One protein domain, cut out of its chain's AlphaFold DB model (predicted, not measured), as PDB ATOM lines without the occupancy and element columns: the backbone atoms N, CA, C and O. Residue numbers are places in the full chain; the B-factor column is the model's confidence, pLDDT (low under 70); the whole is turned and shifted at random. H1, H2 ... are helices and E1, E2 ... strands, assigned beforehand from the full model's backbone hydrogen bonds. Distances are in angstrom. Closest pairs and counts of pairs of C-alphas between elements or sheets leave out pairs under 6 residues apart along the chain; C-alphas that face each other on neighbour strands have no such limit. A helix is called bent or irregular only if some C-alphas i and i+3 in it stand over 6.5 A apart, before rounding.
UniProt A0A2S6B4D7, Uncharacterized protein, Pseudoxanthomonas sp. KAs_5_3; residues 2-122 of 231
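This is residues 2 to 122 of the 231 residues of an uncharacterized protein of Pseudoxanthomonas sp. KAs_5_3 (UniProt A0A2S6B4D7). A small middle of helices has a two-stranded hairpin, E1 and E2, reaching out to one end and the short H4 sticking out free at the other. H1 and H2 lie side by side, H2 touches the first part of H3, and H5 folds back near H3. The printed part has 121 residues with five named helices and two named strands in the order H1 H2 E1 E2 H3 H4 H5, E1 and E2 forming an antiparallel sheet; the class is mostly helix, helices holding 59 and strands 11 of the 70 residues in named elements. It is only just loose, close to extended, with a radius of gyration of the C-alphas of 20.1 A, and flat, spanning 74 by 38 by 17 A.

Start with H1, residues 2 to 10, which touches H2, residues 26 to 36, at a shallow tilt of 24 degrees, the same way; their closest C-alphas, Glu 2 and Pro 26, are 5.6 A apart. Next find the hairpin of E1, residues 44 to 48, and E2, residues 62 to 67, with N 46 and O 65 at 2.9 A and N 64 and O 46 at 2.8 A, within hydrogen-bond range. H3, residues 72 to 86, touches H2 with residues 72 to 76 alone, at a shallow tilt of 14 degrees, opposite ways; the closest C-alphas, Met 30 and Leu 72, are 6.5 A apart. H4, residues 91 to 95, touches no helix. H5, residues 102 to 120, is close to H3 but not clearly touching, at a steep tilt of 42 degrees, opposite ways; the closest C-alphas, His 78 and Ile 112, are 6.3 A apart. H1, H2, H4 and H5 have every O i to N i+4 pair within hydrogen-bond range, H3 8 of 11.

Find C-alpha 2 at (-26.150, -4.925, -9.476), where H1 begins. H3 runs 20.8 A and is only just irregular, C-alphas 77 and 80 being 6.6 A apart. H5 runs 26.1 A to C-alpha 120 at (-21.624, -16.259, -5.813).

The C-alphas farthest apart, Tyr 53 and Glu 95, are 73.9 A apart. The printed part has no cut; the links H1 to H2 and E1 to E2 are long. Look for pLDDT under 70 at residue 88 and residues 97 to 99.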
ATOM      1  N   GLU A   2     -25.520  -5.204  -8.170       90.25
ATOM      2  CA  GLU A   2     -26.150  -4.925  -9.476       90.25
ATOM      3  C   GLU A   2     -25.894  -6.037 -10.499       90.25
ATOM      4  O   GLU A   2     -26.837  -6.620 -11.016       90.25
ATOM      5  N   ALA A   3     -24.626  -6.424 -10.672       90.75
ATOM      6  CA  ALA A   3     -24.248  -7.512 -11.571       90.75
ATOM      7  C   ALA A   3     -24.969  -8.838 -11.263       90.75
ATOM      8  O   ALA A   3     -25.396  -9.507 -12.190       90.75
ATOM      9  N   LEU A   4     -25.166  -9.193  -9.985       91.75
ATOM     10  CA  LEU A   4     -25.920 -10.398  -9.604       91.75
ATOM     11  C   LEU A   4     -27.398 -10.282  -9.985       91.75
ATOM     12  O   LEU A   4     -27.992 -11.230 -10.484       91.75
ATOM     13  N   THR A   5     -27.994  -9.113  -9.749       92.19
ATOM     14  CA  THR A   5     -29.388  -8.849 -10.104       92.19
ATOM     15  C   THR A   5     -29.601  -8.922 -11.614       92.19
ATOM     16  O   THR A   5     -30.573  -9.523 -12.064       92.19
ATOM     17  N   TYR A   6     -28.689  -8.346 -12.398       91.56
ATOM     18  CA  TYR A   6     -28.779  -8.339 -13.857       91.56
ATOM     19  C   TYR A   6     -28.483  -9.701 -14.473       91.56
ATOM     20  O   TYR A   6     -29.203 -10.117 -15.373       91.56
ATOM     21  N   ASP A   7     -27.472 -10.410 -13.969       91.62
ATOM     22  CA  ASP A   7     -27.172 -11.795 -14.344       91.62
ATOM     23  C   ASP A   7     -28.422 -12.671 -14.181       91.62
ATOM     24  O   ASP A   7     -28.834 -13.364 -15.110       91.62
ATOM     25  N   ARG A   8     -29.141 -12.519 -13.063       91.88
ATOM     26  CA  ARG A   8     -30.404 -13.233 -12.874       91.88
ATOM     27  C   ARG A   8     -31.519 -12.769 -13.803       91.88
ATOM     28  O   ARG A   8     -32.292 -13.597 -14.277       91.88
ATOM     29  N   ALA A   9     -31.598 -11.475 -14.103       92.06
ATOM     30  CA  ALA A   9     -32.577 -10.946 -15.047       92.06
ATOM     31  C   ALA A   9     -32.410 -11.517 -16.465       92.06
ATOM     32  O   ALA A   9     -33.404 -11.652 -17.177       92.06
ATOM     33  N   GLN A  10     -31.201 -11.942 -16.858       90.44
ATOM     34  CA  GLN A  10     -30.981 -12.603 -18.151       90.44
ATOM     35  C   GLN A  10     -31.806 -13.891 -18.299       90.44
ATOM     36  O   GLN A  10     -32.295 -14.176 -19.392       90.44
ATOM     37  N   ALA A  11     -32.052 -14.625 -17.205       90.38
ATOM     38  CA  ALA A  11     -32.914 -15.812 -17.219       90.38
ATOM     39  C   ALA A  11     -34.396 -15.494 -17.515       90.38
ATOM     40  O   ALA A  11     -35.165 -16.401 -17.833       90.38
ATOM     41  N   TYR A  12     -34.783 -14.215 -17.442       91.38
ATOM     42  CA  TYR A  12     -36.133 -13.704 -17.698       91.38
ATOM     43  C   TYR A  12     -36.166 -12.686 -18.852       91.38
ATOM     44  O   TYR A  12     -37.135 -11.944 -19.013       91.38
ATOM     45  N   ALA A  13     -35.109 -12.611 -19.667       89.06
ATOM     46  CA  ALA A  13     -34.966 -11.565 -20.682       89.06
ATOM     47  C   ALA A  13     -36.105 -11.547 -21.719       89.06
ATOM     48  O   ALA A  13     -36.374 -10.512 -22.318       89.06
ATOM     49  N   LYS A  14     -36.793 -12.675 -21.936       88.94
ATOM     50  CA  LYS A  14     -37.915 -12.780 -22.885       88.94
ATOM     51  C   LYS A  14     -39.267 -12.430 -22.255       88.94
ATOM     52  O   LYS A  14     -40.282 -12.477 -22.944       88.94
ATOM     53  N   GLU A  15     -39.295 -12.184 -20.953       89.81
ATOM     54  CA  GLU A  15     -40.488 -11.917 -20.151       89.81
ATOM     55  C   GLU A  15     -40.493 -10.499 -19.568       89.81
ATOM     56  O   GLU A  15     -41.537 -10.042 -19.109       89.81
ATOM     57  N   ILE A  16     -39.348  -9.815 -19.573       90.31
ATOM     58  CA  ILE A  16     -39.228  -8.431 -19.112       90.31
ATOM     59  C   ILE A  16     -39.755  -7.491 -20.208       90.31
ATOM     60  O   ILE A  16     -39.289  -7.584 -21.348       90.31
ATOM     61  N   PRO A  17     -40.687  -6.574 -19.885       85.88
ATOM     62  CA  PRO A  17     -41.128  -5.553 -20.826       85.88
ATOM     63  C   PRO A  17     -39.943  -4.696 -21.312       85.88
ATOM     64  O   PRO A  17     -39.122  -4.280 -20.486       85.88
ATOM     65  N   PRO A  18     -39.816  -4.413 -22.622       83.94
ATOM     66  CA  PRO A  18     -38.694  -3.641 -23.162       83.94
ATOM     67  C   PRO A  18     -38.487  -2.275 -22.490       83.94
ATOM     68  O   PRO A  18     -37.352  -1.845 -22.301       83.94
ATOM     69  N   GLU A  19     -39.565  -1.608 -22.082       83.06
ATOM     70  CA  GLU A  19     -39.533  -0.333 -21.364       83.06
ATOM     71  C   GLU A  19     -38.839  -0.431 -19.994       83.06
ATOM     72  O   GLU A  19     -38.081   0.465 -19.611       83.06
ATOM     73  N   GLU A  20     -39.005  -1.549 -19.284       83.38
ATOM     74  CA  GLU A  20     -38.341  -1.798 -18.000       83.38
ATOM     75  C   GLU A  20     -36.845  -2.082 -18.198       83.38
ATOM     76  O   GLU A  20     -36.020  -1.753 -17.339       83.38
ATOM     77  N   MET A  21     -36.453  -2.595 -19.373       73.00
ATOM     78  CA  MET A  21     -35.041  -2.760 -19.722       73.00
ATOM     79  C   MET A  21     -34.299  -1.432 -19.933       73.00
ATOM     80  O   MET A  21     -33.073  -1.437 -19.966       73.00
ATOM     81  N   ALA A  22     -34.979  -0.291 -20.041       75.38
ATOM     82  CA  ALA A  22     -34.300   1.000 -20.147       75.38
ATOM     83  C   ALA A  22     -33.812   1.534 -18.783       75.38
ATOM     84  O   ALA A  22     -32.915   2.377 -18.736       75.38
ATOM     85  N   THR A  23     -34.371   1.047 -17.664       73.56
ATOM     86  CA  THR A  23     -34.169   1.644 -16.331       73.56
ATOM     87  C   THR A  23     -33.612   0.631 -15.326       73.56
ATOM     88  O   THR A  23     -34.302   0.153 -14.427       73.56
ATOM     89  N   TRP A  24     -32.329   0.295 -15.452       74.50
ATOM     90  CA  TRP A  24     -31.698  -0.779 -14.674       74.50
ATOM     91  C   TRP A  24     -31.306  -0.340 -13.259       74.50
ATOM     92  O   TRP A  24     -30.135  -0.188 -12.935       74.50
ATOM     93  N   GLN A  25     -32.286  -0.175 -12.372       88.06
ATOM     94  CA  GLN A  25     -32.036  -0.086 -10.930       88.06
ATOM     95  C   GLN A  25     -32.289  -1.455 -10.282       88.06
ATOM     96  O   GLN A  25     -33.374  -2.000 -10.479       88.06
ATOM     97  N   PRO A  26     -31.362  -2.009  -9.478       89.81
ATOM     98  CA  PRO A  26     -31.490  -3.371  -8.946       89.81
ATOM     99  C   PRO A  26     -32.811  -3.656  -8.214       89.81
ATOM    100  O   PRO A  26     -33.411  -4.709  -8.414       89.81
ATOM    101  N   ASP A  27     -33.297  -2.714  -7.395       91.56
ATOM    102  CA  ASP A  27     -34.580  -2.860  -6.687       91.56
ATOM    103  C   ASP A  27     -35.769  -2.947  -7.657       91.56
ATOM    104  O   ASP A  27     -36.652  -3.782  -7.467       91.56
ATOM    105  N   LYS A  28     -35.774  -2.125  -8.717       91.25
ATOM    106  CA  LYS A  28     -36.816  -2.151  -9.754       91.25
ATOM    107  C   LYS A  28     -36.760  -3.444 -10.552       91.25
ATOM    108  O   LYS A  28     -37.777  -4.113 -10.674       91.25
ATOM    109  N   VAL A  29     -35.569  -3.840 -11.001       92.25
ATOM    110  CA  VAL A  29     -35.374  -5.093 -11.743       92.25
ATOM    111  C   VAL A  29     -35.891  -6.275 -10.930       92.25
ATOM    112  O   VAL A  29     -36.659  -7.078 -11.441       92.25
ATOM    113  N   MET A  30     -35.547  -6.363  -9.644       93.12
ATOM    114  CA  MET A  30     -36.009  -7.473  -8.812       93.12
ATOM    115  C   MET A  30     -37.526  -7.469  -8.581       93.12
ATOM    116  O   MET A  30     -38.123  -8.540  -8.538       93.12
ATOM    117  N   LYS A  31     -38.171  -6.299  -8.485       93.62
ATOM    118  CA  LYS A  31     -39.643  -6.208  -8.456       93.62
ATOM    119  C   LYS A  31     -40.266  -6.741  -9.741       93.62
ATOM    120  O   LYS A  31     -41.160  -7.572  -9.660       93.62
ATOM    121  N   VAL A  32     -39.740  -6.341 -10.901       92.50
ATOM    122  CA  VAL A  32     -40.197  -6.850 -12.203       92.50
ATOM    123  C   VAL A  32     -40.035  -8.373 -12.273       92.50
ATOM    124  O   VAL A  32     -40.948  -9.074 -12.702       92.50
ATOM    125  N   LEU A  33     -38.916  -8.922 -11.781       92.38
ATOM    126  CA  LEU A  33     -38.737 -10.377 -11.709       92.38
ATOM    127  C   LEU A  33     -39.775 -11.055 -10.806       92.38
ATOM    128  O   LEU A  33     -40.239 -12.136 -11.154       92.38
ATOM    129  N   LEU A  34     -40.148 -10.436  -9.683       92.31
ATOM    130  CA  LEU A  34     -41.175 -10.953  -8.773       92.31
ATOM    131  C   LEU A  34     -42.597 -10.856  -9.347       92.31
ATOM    132  O   LEU A  34     -43.430 -11.701  -9.039       92.31
ATOM    133  N   GLU A  35     -42.874  -9.875 -10.204       90.44
ATOM    134  CA  GLU A  35     -44.133  -9.793 -10.959       90.44
ATOM    135  C   GLU A  35     -44.225 -10.878 -12.045       90.44
ATOM    136  O   GLU A  35     -45.309 -11.381 -12.350       90.44
ATOM    137  N   ILE A  36     -43.087 -11.256 -12.635       90.00
ATOM    138  CA  ILE A  36     -42.998 -12.350 -13.612       90.00
ATOM    139  C   ILE A  36     -43.074 -13.718 -12.921       90.00
ATOM    140  O   ILE A  36     -43.735 -14.628 -13.424       90.00
ATOM    141  N   GLU A  37     -42.361 -13.876 -11.808       89.25
ATOM    142  CA  GLU A  37     -42.263 -15.099 -11.017       89.25
ATOM    143  C   GLU A  37     -42.176 -14.736  -9.518       89.25
ATOM    144  O   GLU A  37     -41.115 -14.336  -9.038       89.25
ATOM    145  N   PRO A  38     -43.254 -14.914  -8.737       90.06
ATOM    146  CA  PRO A  38     -43.331 -14.535  -7.321       90.06
ATOM    147  C   PRO A  38     -42.282 -15.191  -6.430       90.06
ATOM    148  O   PRO A  38     -42.023 -14.728  -5.320       90.06
ATOM    149  N   THR A  39     -41.718 -16.310  -6.879       90.19
ATOM    150  CA  THR A  39     -40.690 -17.032  -6.137       90.19
ATOM    151  C   THR A  39     -39.273 -16.703  -6.599       90.19
ATOM    152  O   THR A  39     -38.320 -17.232  -6.039       90.19
ATOM    153  N   ALA A  40     -39.103 -15.778  -7.548       91.38
ATOM    154  CA  ALA A  40     -37.821 -15.517  -8.178       91.38
ATOM    155  C   ALA A  40     -36.722 -15.169  -7.152       91.38
ATOM    156  O   ALA A  40     -35.593 -15.613  -7.307       91.38
ATOM    157  N   ASP A  41     -37.011 -14.421  -6.088       93.12
ATOM    158  CA  ASP A  41     -36.001 -14.048  -5.085       93.12
ATOM    159  C   ASP A  41     -35.645 -15.156  -4.072       93.12
ATOM    160  O   ASP A  41     -34.899 -14.904  -3.121       93.12
ATOM    161  N   ARG A  42     -36.158 -16.377  -4.266       91.81
ATOM    162  CA  ARG A  42     -35.946 -17.526  -3.382       91.81
ATOM    163  C   ARG A  42     -34.858 -18.446  -3.915       91.81
ATOM    164  O   ARG A  42     -34.635 -18.555  -5.113       91.81
ATOM    165  N   SER A  43     -34.201 -19.141  -2.993       93.31
ATOM    166  CA  SER A  43     -33.213 -20.169  -3.330       93.31
ATOM    167  C   SER A  43     -33.891 -21.501  -3.656       93.31
ATOM    168  O   SER A  43     -34.891 -21.855  -3.027       93.31
ATOM    169  N   TYR A  44     -33.315 -22.272  -4.579       91.25
ATOM    170  CA  TYR A  44     -33.850 -23.573  -4.999       91.25
ATOM    171  C   TYR A  44     -32.769 -24.641  -5.007       91.25
ATOM    172  O   TYR A  44     -31.608 -24.360  -5.279       91.25
ATOM    173  N   THR A  45     -33.151 -25.891  -4.753       94.06
ATOM    174  CA  THR A  45     -32.255 -27.045  -4.897       94.06
ATOM    175  C   THR A  45     -32.756 -27.938  -6.015       94.06
ATOM    176  O   THR A  45     -33.883 -28.429  -5.959       94.06
ATOM    177  N   LEU A  46     -31.911 -28.166  -7.018       93.62
ATOM    178  CA  LEU A  46     -32.206 -29.080  -8.111       93.62
ATOM    179  C   LEU A  46     -31.825 -30.501  -7.705       93.62
ATOM    180  O   LEU A  46     -30.692 -30.770  -7.292       93.62
ATOM    181  N   ARG A  47     -32.777 -31.420  -7.850       94.50
ATOM    182  CA  ARG A  47     -32.573 -32.850  -7.640       94.50
ATOM    183  C   ARG A  47     -33.103 -33.606  -8.851       94.50
ATOM    184  O   ARG A  47     -34.185 -33.286  -9.331       94.50
ATOM    185  N   ILE A  48     -32.354 -34.597  -9.315       94.00
ATOM    186  CA  ILE A  48     -32.700 -35.449 -10.459       94.00
ATOM    187  C   ILE A  48     -32.705 -36.911 -10.024       94.00
ATOM    188  O   ILE A  48     -31.910 -37.307  -9.174       94.00
ATOM    189  N   GLY A  49     -33.590 -37.718 -10.585       95.38
ATOM    190  CA  GLY A  49     -33.659 -39.151 -10.323       95.38
ATOM    191  C   GLY A  49     -33.982 -39.891 -11.609       95.38
ATOM    192  O   GLY A  49     -34.660 -39.343 -12.475       95.38
ATOM    193  N   GLU A  50     -33.466 -41.106 -11.741       94.38
ATOM    194  CA  GLU A  50     -33.760 -41.966 -12.885       94.38
ATOM    195  C   GLU A  50     -35.138 -42.606 -12.707       94.38
ATOM    196  O   GLU A  50     -35.448 -43.159 -11.646       94.38
ATOM    197  N   GLU A  51     -35.978 -42.499 -13.735       95.75
ATOM    198  CA  GLU A  51     -37.274 -43.166 -13.751       95.75
ATOM    199  C   GLU A  51     -37.062 -44.676 -13.947       95.75
ATOM    200  O   GLU A  51     -36.353 -45.076 -14.871       95.75
ATOM    201  N   PRO A  52     -37.682 -45.549 -13.132       93.94
ATOM    202  CA  PRO A  52     -37.539 -46.999 -13.298       93.94
ATOM    203  C   PRO A  52     -38.196 -47.529 -14.588       93.94
ATOM    204  O   PRO A  52     -37.885 -48.627 -15.042       93.94
ATOM    205  N   TYR A  53     -39.134 -46.767 -15.150       92.50
ATOM    206  CA  TYR A  53     -39.826 -46.967 -16.425       92.50
ATOM    207  C   TYR A  53     -40.441 -45.618 -16.846       92.50
ATOM    208  O   TYR A  53     -40.615 -44.769 -15.973       92.50
ATOM    209  N   PRO A  54     -40.804 -45.395 -18.126       92.69
ATOM    210  CA  PRO A  54     -41.343 -44.110 -18.579       92.69
ATOM    211  C   PRO A  54     -42.550 -43.635 -17.753       92.69
ATOM    212  O   PRO A  54     -43.577 -44.316 -17.704       92.69
ATOM    213  N   GLY A  55     -42.420 -42.473 -17.103       90.44
ATOM    214  CA  GLY A  55     -43.433 -41.885 -16.217       90.44
ATOM    215  C   GLY A  55     -43.455 -42.455 -14.791       90.44
ATOM    216  O   GLY A  55     -44.318 -42.088 -13.991       90.44
ATOM    217  N   GLY A  56     -42.533 -43.360 -14.459       92.38
ATOM    218  CA  GLY A  56     -42.369 -43.921 -13.123       92.38
ATOM    219  C   GLY A  56     -41.678 -42.944 -12.170       92.38
ATOM    220  O   GLY A  56     -40.757 -42.228 -12.548       92.38
ATOM    221  N   ILE A  57     -42.084 -42.942 -10.900       92.38
ATOM    222  CA  ILE A  57     -41.482 -42.071  -9.880       92.38
ATOM    223  C   ILE A  57     -40.085 -42.606  -9.505       92.38
ATOM    224  O   ILE A  57     -39.979 -43.770  -9.102       92.38
ATOM    225  N   PRO A  58     -39.018 -41.786  -9.575       93.44
ATOM    226  CA  PRO A  58     -37.682 -42.202  -9.159       93.44
ATOM    227  C   PRO A  58     -37.631 -42.623  -7.688       93.44
ATOM    228  O   PRO A  58     -38.102 -41.911  -6.800       93.44
ATOM    229  N   THR A  59     -36.987 -43.754  -7.402       92.44
ATOM    230  CA  THR A  59     -36.789 -44.240  -6.023       92.44
ATOM    231  C   THR A  59     -35.650 -43.517  -5.301       92.44
ATOM    232  O   THR A  59     -35.609 -43.492  -4.070       92.44
ATOM    233  N   LYS A  60     -34.727 -42.900  -6.049       94.75
ATOM    234  CA  LYS A  60     -33.578 -42.167  -5.517       94.75
ATOM    235  C   LYS A  60     -33.388 -40.841  -6.246       94.75
ATOM    236  O   LYS A  60     -33.266 -40.800  -7.465       94.75
ATOM    237  N   MET A  61     -33.298 -39.764  -5.467       95.94
ATOM    238  CA  MET A  61     -33.057 -38.406  -5.962       95.94
ATOM    239  C   MET A  61     -31.627 -37.958  -5.639       95.94
ATOM    240  O   MET A  61     -31.245 -37.875  -4.468       95.94
ATOM    241  N   HIS A  62     -30.868 -37.608  -6.671       95.31
ATOM    242  CA  HIS A  62     -29.516 -37.063  -6.621       95.31
ATOM    243  C   HIS A  62     -29.556 -35.536  -6.647       95.31
ATOM    244  O   HIS A  62     -30.167 -34.939  -7.530       95.31
ATOM    245  N   THR A  63     -28.909 -34.888  -5.681       96.31
ATOM    246  CA  THR A  63     -28.798 -33.424  -5.664       96.31
ATOM    247  C   THR A  63     -27.774 -32.972  -6.698       96.31
ATOM    248  O   THR A  63     -26.621 -33.383  -6.637       96.31
ATOM    249  N   VAL A  64     -28.202 -32.113  -7.624       94.94
ATOM    250  CA  VAL A  64     -27.330 -31.472  -8.619       94.94
ATOM    251  C   VAL A  64     -26.651 -30.250  -8.007       94.94
ATOM    252  O   VAL A  64     -25.456 -30.048  -8.178       94.94
ATOM    253  N   GLY A  65     -27.408 -29.447  -7.259       95.19
ATOM    254  CA  GLY A  65     -26.891 -28.254  -6.599       95.19
ATOM    255  C   GLY A  65     -27.998 -27.356  -6.066       95.19
ATOM    256  O   GLY A  65     -29.186 -27.620  -6.272       95.19
ATOM    257  N   THR A  66     -27.590 -26.281  -5.400       95.00
ATOM    258  CA  THR A  66     -28.484 -25.251  -4.865       95.00
ATOM    259  C   THR A  66     -28.142 -23.901  -5.487       95.00
ATOM    260  O   THR A  66     -26.984 -23.495  -5.474       95.00
ATOM    261  N   ASP A  67     -29.151 -23.218  -6.023       94.00
ATOM    262  CA  ASP A  67     -29.066 -21.824  -6.456       94.00
ATOM    263  C   ASP A  67     -29.401 -20.937  -5.258       94.00
ATOM    264  O   ASP A  67     -30.559 -20.887  -4.830       94.00
ATOM    265  N   THR A  68     -28.387 -20.302  -4.663       94.12
ATOM    266  CA  THR A  68     -28.560 -19.392  -3.526       94.12
ATOM    267  C   THR A  68     -28.778 -17.975  -4.035       94.12
ATOM    268  O   THR A  68     -27.843 -17.247  -4.373       94.12
ATOM    269  N   VAL A  69     -30.033 -17.548  -4.057       92.50
ATOM    270  CA  VAL A  69     -30.414 -16.242  -4.602       92.50
ATOM    271  C   VAL A  69     -30.165 -15.127  -3.588       92.50
ATOM    272  O   VAL A  69     -30.553 -15.232  -2.428       92.50
ATOM    273  N   PHE A  70     -29.554 -14.033  -4.051       93.62
ATOM    274  CA  PHE A  70     -29.436 -12.790  -3.288       93.62
ATOM    275  C   PHE A  70     -30.792 -12.072  -3.301       93.62
ATOM    276  O   PHE A  70     -31.183 -11.477  -4.311       93.62
ATOM    277  N   SER A  71     -31.531 -12.190  -2.199       93.88
ATOM    278  CA  SER A  71     -32.947 -11.810  -2.125       93.88
ATOM    279  C   SER A  71     -33.179 -10.295  -2.231       93.88
ATOM    280  O   SER A  71     -32.280  -9.481  -1.995       93.88
ATOM    281  N   LEU A  72     -34.421  -9.877  -2.515       94.19
ATOM    282  CA  LEU A  72     -34.784  -8.452  -2.526       94.19
ATOM    283  C   LEU A  72     -34.565  -7.791  -1.154       94.19
ATOM    284  O   LEU A  72     -34.164  -6.628  -1.064       94.19
ATOM    285  N   VAL A  73     -34.806  -8.538  -0.075       92.56
ATOM    286  CA  VAL A  73     -34.590  -8.070   1.300       92.56
ATOM    287  C   VAL A  73     -33.105  -7.807   1.554       92.56
ATOM    288  O   VAL A  73     -32.749  -6.736   2.055       92.56
ATOM    289  N   GLU A  74     -32.231  -8.740   1.174       92.12
ATOM    290  CA  GLU A  74     -30.778  -8.570   1.285       92.12
ATOM    291  C   GLU A  74     -30.280  -7.416   0.417       92.12
ATOM    292  O   GLU A  74     -29.506  -6.577   0.888       92.12
ATOM    293  N   LEU A  75     -30.790  -7.306  -0.812       92.50
ATOM    294  CA  LEU A  75     -30.468  -6.215  -1.719       92.50
ATOM    295  C   LEU A  75     -30.788  -4.857  -1.105       92.50
ATOM    296  O   LEU A  75     -29.902  -4.012  -1.026       92.50
ATOM    297  N   ARG A  76     -32.002  -4.641  -0.594       90.94
ATOM    298  CA  ARG A  76     -32.367  -3.369   0.054       90.94
ATOM    299  C   ARG A  76     -31.515  -3.077   1.281       90.94
ATOM    300  O   ARG A  76     -31.068  -1.945   1.472       90.94
ATOM    301  N   LYS A  77     -31.268  -4.099   2.104       89.00
ATOM    302  CA  LYS A  77     -30.465  -3.982   3.327       89.00
ATOM    303  C   LYS A  77     -29.033  -3.530   3.031       89.00
ATOM    304  O   LYS A  77     -28.469  -2.738   3.793       89.00
ATOM    305  N   HIS A  78     -28.443  -4.039   1.953       88.94
ATOM    306  CA  HIS A  78     -27.027  -3.858   1.642       88.94
ATOM    307  C   HIS A  78     -26.756  -2.755   0.611       88.94
ATOM    308  O   HIS A  78     -25.769  -2.037   0.747       88.94
ATOM    309  N   TYR A  79     -27.634  -2.543  -0.367       86.50
ATOM    310  CA  TYR A  79     -27.422  -1.572  -1.444       86.50
ATOM    311  C   TYR A  79     -27.378  -0.129  -0.927       86.50
ATOM    312  O   TYR A  79     -26.388   0.574  -1.127       86.50
ATOM    313  N   HIS A  80     -28.386   0.292  -0.153       76.12
ATOM    314  CA  HIS A  80     -28.407   1.633   0.448       76.12
ATOM    315  C   HIS A  80     -27.262   1.852   1.442       76.12
ATOM    316  O   HIS A  80     -26.725   2.955   1.559       76.12
ATOM    317  N   ALA A  81     -26.868   0.787   2.143       78.38
ATOM    318  CA  ALA A  81     -25.761   0.816   3.084       78.38
ATOM    319  C   ALA A  81     -24.443   1.181   2.405       78.38
ATOM    320  O   ALA A  81     -23.736   2.067   2.876       78.38
ATOM    321  N   VAL A  82     -24.130   0.501   1.302       82.19
ATOM    322  CA  VAL A  82     -22.905   0.736   0.536       82.19
ATOM    323  C   VAL A  82     -22.948   2.109  -0.125       82.19
ATOM    324  O   VAL A  82     -21.978   2.851  -0.016       82.19
ATOM    325  N   GLY A  83     -24.088   2.493  -0.713       76.44
ATOM    326  CA  GLY A  83     -24.257   3.811  -1.333       76.44
ATOM    327  C   GLY A  83     -23.895   4.956  -0.386       76.44
ATOM    328  O   GLY A  83     -23.102   5.821  -0.740       76.44
ATOM    329  N   SER A  84     -24.373   4.914   0.862       73.56
ATOM    330  CA  SER A  84     -24.062   5.954   1.859       73.56
ATOM    331  C   SER A  84     -22.573   6.125   2.187       73.56
ATOM    332  O   SER A  84     -22.189   7.182   2.672       73.56
ATOM    333  N   VAL A  85     -21.744   5.107   1.935       76.31
ATOM    334  CA  VAL A  85     -20.294   5.136   2.193       76.31
ATOM    335  C   VAL A  85     -19.509   5.487   0.926       76.31
ATOM    336  O   VAL A  85     -18.409   6.022   1.018       76.31
ATOM    337  N   LEU A  86     -20.058   5.191  -0.254       78.38
ATOM    338  CA  LEU A  86     -19.433   5.507  -1.540       78.38
ATOM    339  C   LEU A  86     -19.685   6.949  -1.991       78.38
ATOM    340  O   LEU A  86     -18.874   7.509  -2.725       78.38
ATOM    341  N   HIS A  87     -20.808   7.548  -1.593       75.94
ATOM    342  CA  HIS A  87     -21.132   8.921  -1.964       75.94
ATOM    343  C   HIS A  87     -20.384   9.939  -1.103       75.94
ATOM    344  O   HIS A  87     -20.200   9.759   0.101       75.94
ATOM    345  N   THR A  88     -20.003  11.055  -1.723       69.69
ATOM    346  CA  THR A  88     -19.520  12.226  -0.994       69.69
ATOM    347  C   THR A  88     -20.640  12.748  -0.085       69.69
ATOM    348  O   THR A  88     -21.764  12.923  -0.564       69.69
ATOM    349  N   PRO A  89     -20.373  12.981   1.212       70.94
ATOM    350  CA  PRO A  89     -21.382  13.495   2.128       70.94
ATOM    351  C   PRO A  89     -21.864  14.881   1.687       70.94
ATOM    352  O   PRO A  89     -21.103  15.683   1.150       70.94
ATOM    353  N   THR A  90     -23.139  15.178   1.930       76.75
ATOM    354  CA  THR A  90     -23.702  16.509   1.666       76.75
ATOM    355  C   THR A  90     -23.188  17.539   2.675       76.75
ATOM    356  O   THR A  90     -22.762  17.179   3.772       76.75
ATOM    357  N   MET A  91     -23.302  18.836   2.362       79.62
ATOM    358  CA  MET A  91     -22.900  19.919   3.281       79.62
ATOM    359  C   MET A  91     -23.559  19.785   4.668       79.62
ATOM    360  O   MET A  91     -22.882  19.868   5.687       79.62
ATOM    361  N   GLN A  92     -24.853  19.444   4.718       75.50
ATOM    362  CA  GLN A  92     -25.563  19.178   5.980       75.50
ATOM    363  C   GLN A  92     -25.039  17.940   6.726       75.50
ATOM    364  O   GLN A  92     -25.062  17.896   7.956       75.50
ATOM    365  N   GLN A  93     -24.603  16.905   6.002       72.94
ATOM    366  CA  GLN A  93     -24.012  15.712   6.609       72.94
ATOM    367  C   GLN A  93     -22.612  15.994   7.144       72.94
ATOM    368  O   GLN A  93     -22.273  15.439   8.180       72.94
ATOM    369  N   MET A  94     -21.839  16.867   6.489       74.94
ATOM    370  CA  MET A  94     -20.524  17.314   6.957       74.94
ATOM    371  C   MET A  94     -20.626  18.145   8.239       74.94
ATOM    372  O   MET A  94     -19.881  17.894   9.181       74.94
ATOM    373  N   GLU A  95     -21.591  19.063   8.326       75.44
ATOM    374  CA  GLU A  95     -21.844  19.860   9.540       75.44
ATOM    375  C   GLU A  95     -22.280  19.004  10.740       75.44
ATOM    376  O   GLU A  95     -22.006  19.342  11.890       75.44
ATOM    377  N   ARG A  96     -22.950  17.873  10.482       70.88
ATOM    378  CA  ARG A  96     -23.418  16.915  11.501       70.88
ATOM    379  C   ARG A  96     -22.521  15.681  11.623       70.88
ATOM    380  O   ARG A  96     -22.889  14.733  12.327       70.88
ATOM    381  N   ALA A  97     -21.391  15.648  10.917       64.44
ATOM    382  CA  ALA A  97     -20.593  14.441  10.767       64.44
ATOM    383  C   ALA A  97     -19.959  14.056  12.103       64.44
ATOM    384  O   ALA A  97     -19.076  14.734  12.625       64.44
ATOM    385  N   LYS A  98     -20.376  12.908  12.636       65.62
ATOM    386  CA  LYS A  98     -19.547  12.178  13.594       65.62
ATOM    387  C   LYS A  98     -18.373  11.548  12.836       65.62
ATOM    388  O   LYS A  98     -18.563  11.159  11.680       65.62
ATOM    389  N   PRO A  99     -17.192  11.410  13.465       69.38
ATOM    390  CA  PRO A  99     -16.091  10.675  12.863       69.38
ATOM    391  C   PRO A  99     -16.563   9.286  12.423       69.38
ATOM    392  O   PRO A  99     -17.335   8.629  13.127       69.38
ATOM    393  N   LEU A 100     -16.129   8.869  11.233       73.38
ATOM    394  CA  LEU A 100     -16.476   7.570  10.671       73.38
ATOM    395  C   LEU A 100     -15.996   6.464  11.617       73.38
ATOM    396  O   LEU A 100     -14.801   6.314  11.861       73.38
ATOM    397  N   ASP A 101     -16.931   5.661  12.114       83.06
ATOM    398  CA  ASP A 101     -16.610   4.470  12.892       83.06
ATOM    399  C   ASP A 101     -16.128   3.362  11.944       83.06
ATOM    400  O   ASP A 101     -16.920   2.618  11.349       83.06
ATOM    401  N   ALA A 102     -14.808   3.285  11.778       84.00
ATOM    402  CA  ALA A 102     -14.160   2.319  10.902       84.00
ATOM    403  C   ALA A 102     -14.449   0.864  11.311       84.00
ATOM    404  O   ALA A 102     -14.585   0.004  10.438       84.00
ATOM    405  N   ALA A 103     -14.598   0.579  12.612       88.94
ATOM    406  CA  ALA A 103     -14.893  -0.765  13.100       88.94
ATOM    407  C   ALA A 103     -16.311  -1.189  12.698       88.94
ATOM    408  O   ALA A 103     -16.510  -2.260  12.119       88.94
ATOM    409  N   LYS A 104     -17.294  -0.306  12.905       86.19
ATOM    410  CA  LYS A 104     -18.679  -0.543  12.480       86.19
ATOM    411  C   LYS A 104     -18.806  -0.665  10.963       86.19
ATOM    412  O   LYS A 104     -19.572  -1.502  10.477       86.19
ATOM    413  N   LEU A 105     -18.068   0.152  10.208       86.69
ATOM    414  CA  LEU A 105     -18.033   0.051   8.751       86.69
ATOM    415  C   LEU A 105     -17.472  -1.304   8.308       86.69
ATOM    416  O   LEU A 105     -18.095  -1.978   7.488       86.69
ATOM    417  N   ARG A 106     -16.344  -1.727   8.885       90.38
ATOM    418  CA  ARG A 106     -15.720  -3.018   8.587       90.38
ATOM    419  C   ARG A 106     -16.680  -4.180   8.833       90.38
ATOM    420  O   ARG A 106     -16.920  -4.952   7.910       90.38
ATOM    421  N   MET A 107     -17.300  -4.245  10.014       91.00
ATOM    422  CA  MET A 107     -18.293  -5.280  10.336       91.00
ATOM    423  C   MET A 107     -19.429  -5.330   9.306       91.00
ATOM    424  O   MET A 107     -19.916  -6.398   8.935       91.00
ATOM    425  N   ARG A 108     -19.868  -4.163   8.820       88.88
ATOM    426  CA  ARG A 108     -20.937  -4.083   7.822       88.88
ATOM    427  C   ARG A 108     -20.490  -4.597   6.456       88.88
ATOM    428  O   ARG A 108     -21.256  -5.316   5.818       88.88
ATOM    429  N   LEU A 109     -19.281  -4.246   6.019       90.62
ATOM    430  CA  LEU A 109     -18.692  -4.730   4.767       90.62
ATOM    431  C   LEU A 109     -18.441  -6.242   4.802       90.62
ATOM    432  O   LEU A 109     -18.708  -6.920   3.814       90.62
ATOM    433  N   GLU A 110     -18.012  -6.783   5.942       93.38
ATOM    434  CA  GLU A 110     -17.863  -8.229   6.150       93.38
ATOM    435  C   GLU A 110     -19.216  -8.948   6.025       93.38
ATOM    436  O   GLU A 110     -19.321  -9.931   5.294       93.38
ATOM    437  N   ALA A 111     -20.284  -8.409   6.626       91.31
ATOM    438  CA  ALA A 111     -21.632  -8.969   6.491       91.31
ATOM    439  C   ALA A 111     -22.160  -8.929   5.042       91.31
ATOM    440  O   ALA A 111     -22.782  -9.887   4.582       91.31
ATOM    441  N   ILE A 112     -21.904  -7.833   4.314       91.69
ATOM    442  CA  ILE A 112     -22.253  -7.714   2.888       91.69
ATOM    443  C   ILE A 112     -21.490  -8.758   2.071       91.69
ATOM    444  O   ILE A 112     -22.089  -9.459   1.259       91.69
ATOM    445  N   THR A 113     -20.182  -8.871   2.305       93.06
ATOM    446  CA  THR A 113     -19.316  -9.826   1.608       93.06
ATOM    447  C   THR A 113     -19.802 -11.246   1.849       93.06
ATOM    448  O   THR A 113     -20.004 -11.976   0.892       93.06
ATOM    449  N   GLN A 114     -20.113 -11.611   3.094       93.00
ATOM    450  CA  GLN A 114     -20.621 -12.941   3.423       93.00
ATOM    451  C   GLN A 114     -21.929 -13.281   2.687       93.00
ATOM    452  O   GLN A 114     -22.074 -14.398   2.195       93.00
ATOM    453  N   SER A 115     -22.884 -12.347   2.604       91.75
ATOM    454  CA  SER A 115     -24.144 -12.570   1.874       91.75
ATOM    455  C   SER A 115     -23.902 -12.695   0.362       91.75
ATOM    456  O   SER A 115     -24.406 -13.622  -0.267       91.75
ATOM    457  N   LEU A 116     -23.043 -11.846  -0.215       93.50
ATOM    458  CA  LEU A 116     -22.673 -11.936  -1.633       93.50
ATOM    459  C   LEU A 116     -21.940 -13.235  -1.971       93.50
ATOM    460  O   LEU A 116     -22.245 -13.852  -2.990       93.50
ATOM    461  N   THR A 117     -20.994 -13.651  -1.129       94.88
ATOM    462  CA  THR A 117     -20.212 -14.876  -1.308       94.88
ATOM    463  C   THR A 117     -21.123 -16.095  -1.368       94.88
ATOM    464  O   THR A 117     -21.002 -16.873  -2.307       94.88
ATOM    465  N   LYS A 118     -22.110 -16.207  -0.467       92.38
ATOM    466  CA  LYS A 118     -23.088 -17.309  -0.493       92.38
ATOM    467  C   LYS A 118     -23.787 -17.442  -1.844       92.38
ATOM    468  O   LYS A 118     -23.910 -18.546  -2.358       92.38
ATOM    469  N   SER A 119     -24.223 -16.327  -2.428       93.19
ATOM    470  CA  SER A 119     -24.853 -16.353  -3.749       93.19
ATOM    471  C   SER A 119     -23.866 -16.643  -4.872       93.19
ATOM    472  O   SER A 119     -24.192 -17.378  -5.804       93.19
ATOM    473  N   LEU A 120     -22.656 -16.087  -4.792       93.81
ATOM    474  CA  LEU A 120     -21.624 -16.259  -5.813       93.81
ATOM    475  C   LEU A 120     -21.085 -17.694  -5.886       93.81
ATOM    476  O   LEU A 120     -20.774 -18.159  -6.981       93.81
ATOM    477  N   GLU A 121     -21.008 -18.378  -4.749       94.62
ATOM    478  CA  GLU A 121     -20.521 -19.755  -4.611       94.62
ATOM    479  C   GLU A 121     -21.595 -20.817  -4.902       94.62
ATOM    480  O   GLU A 121     -21.334 -22.011  -4.759       94.62
ATOM    481  N   SER A 122     -22.797 -20.412  -5.324       93.69
ATOM    482  CA  SER A 122     -23.870 -21.348  -5.670       93.69
ATOM    483  C   SER A 122     -23.423 -22.320  -6.776       93.69
ATOM    484  O   SER A 122     -23.039 -21.859  -7.856       93.69
TER     485      SER A 122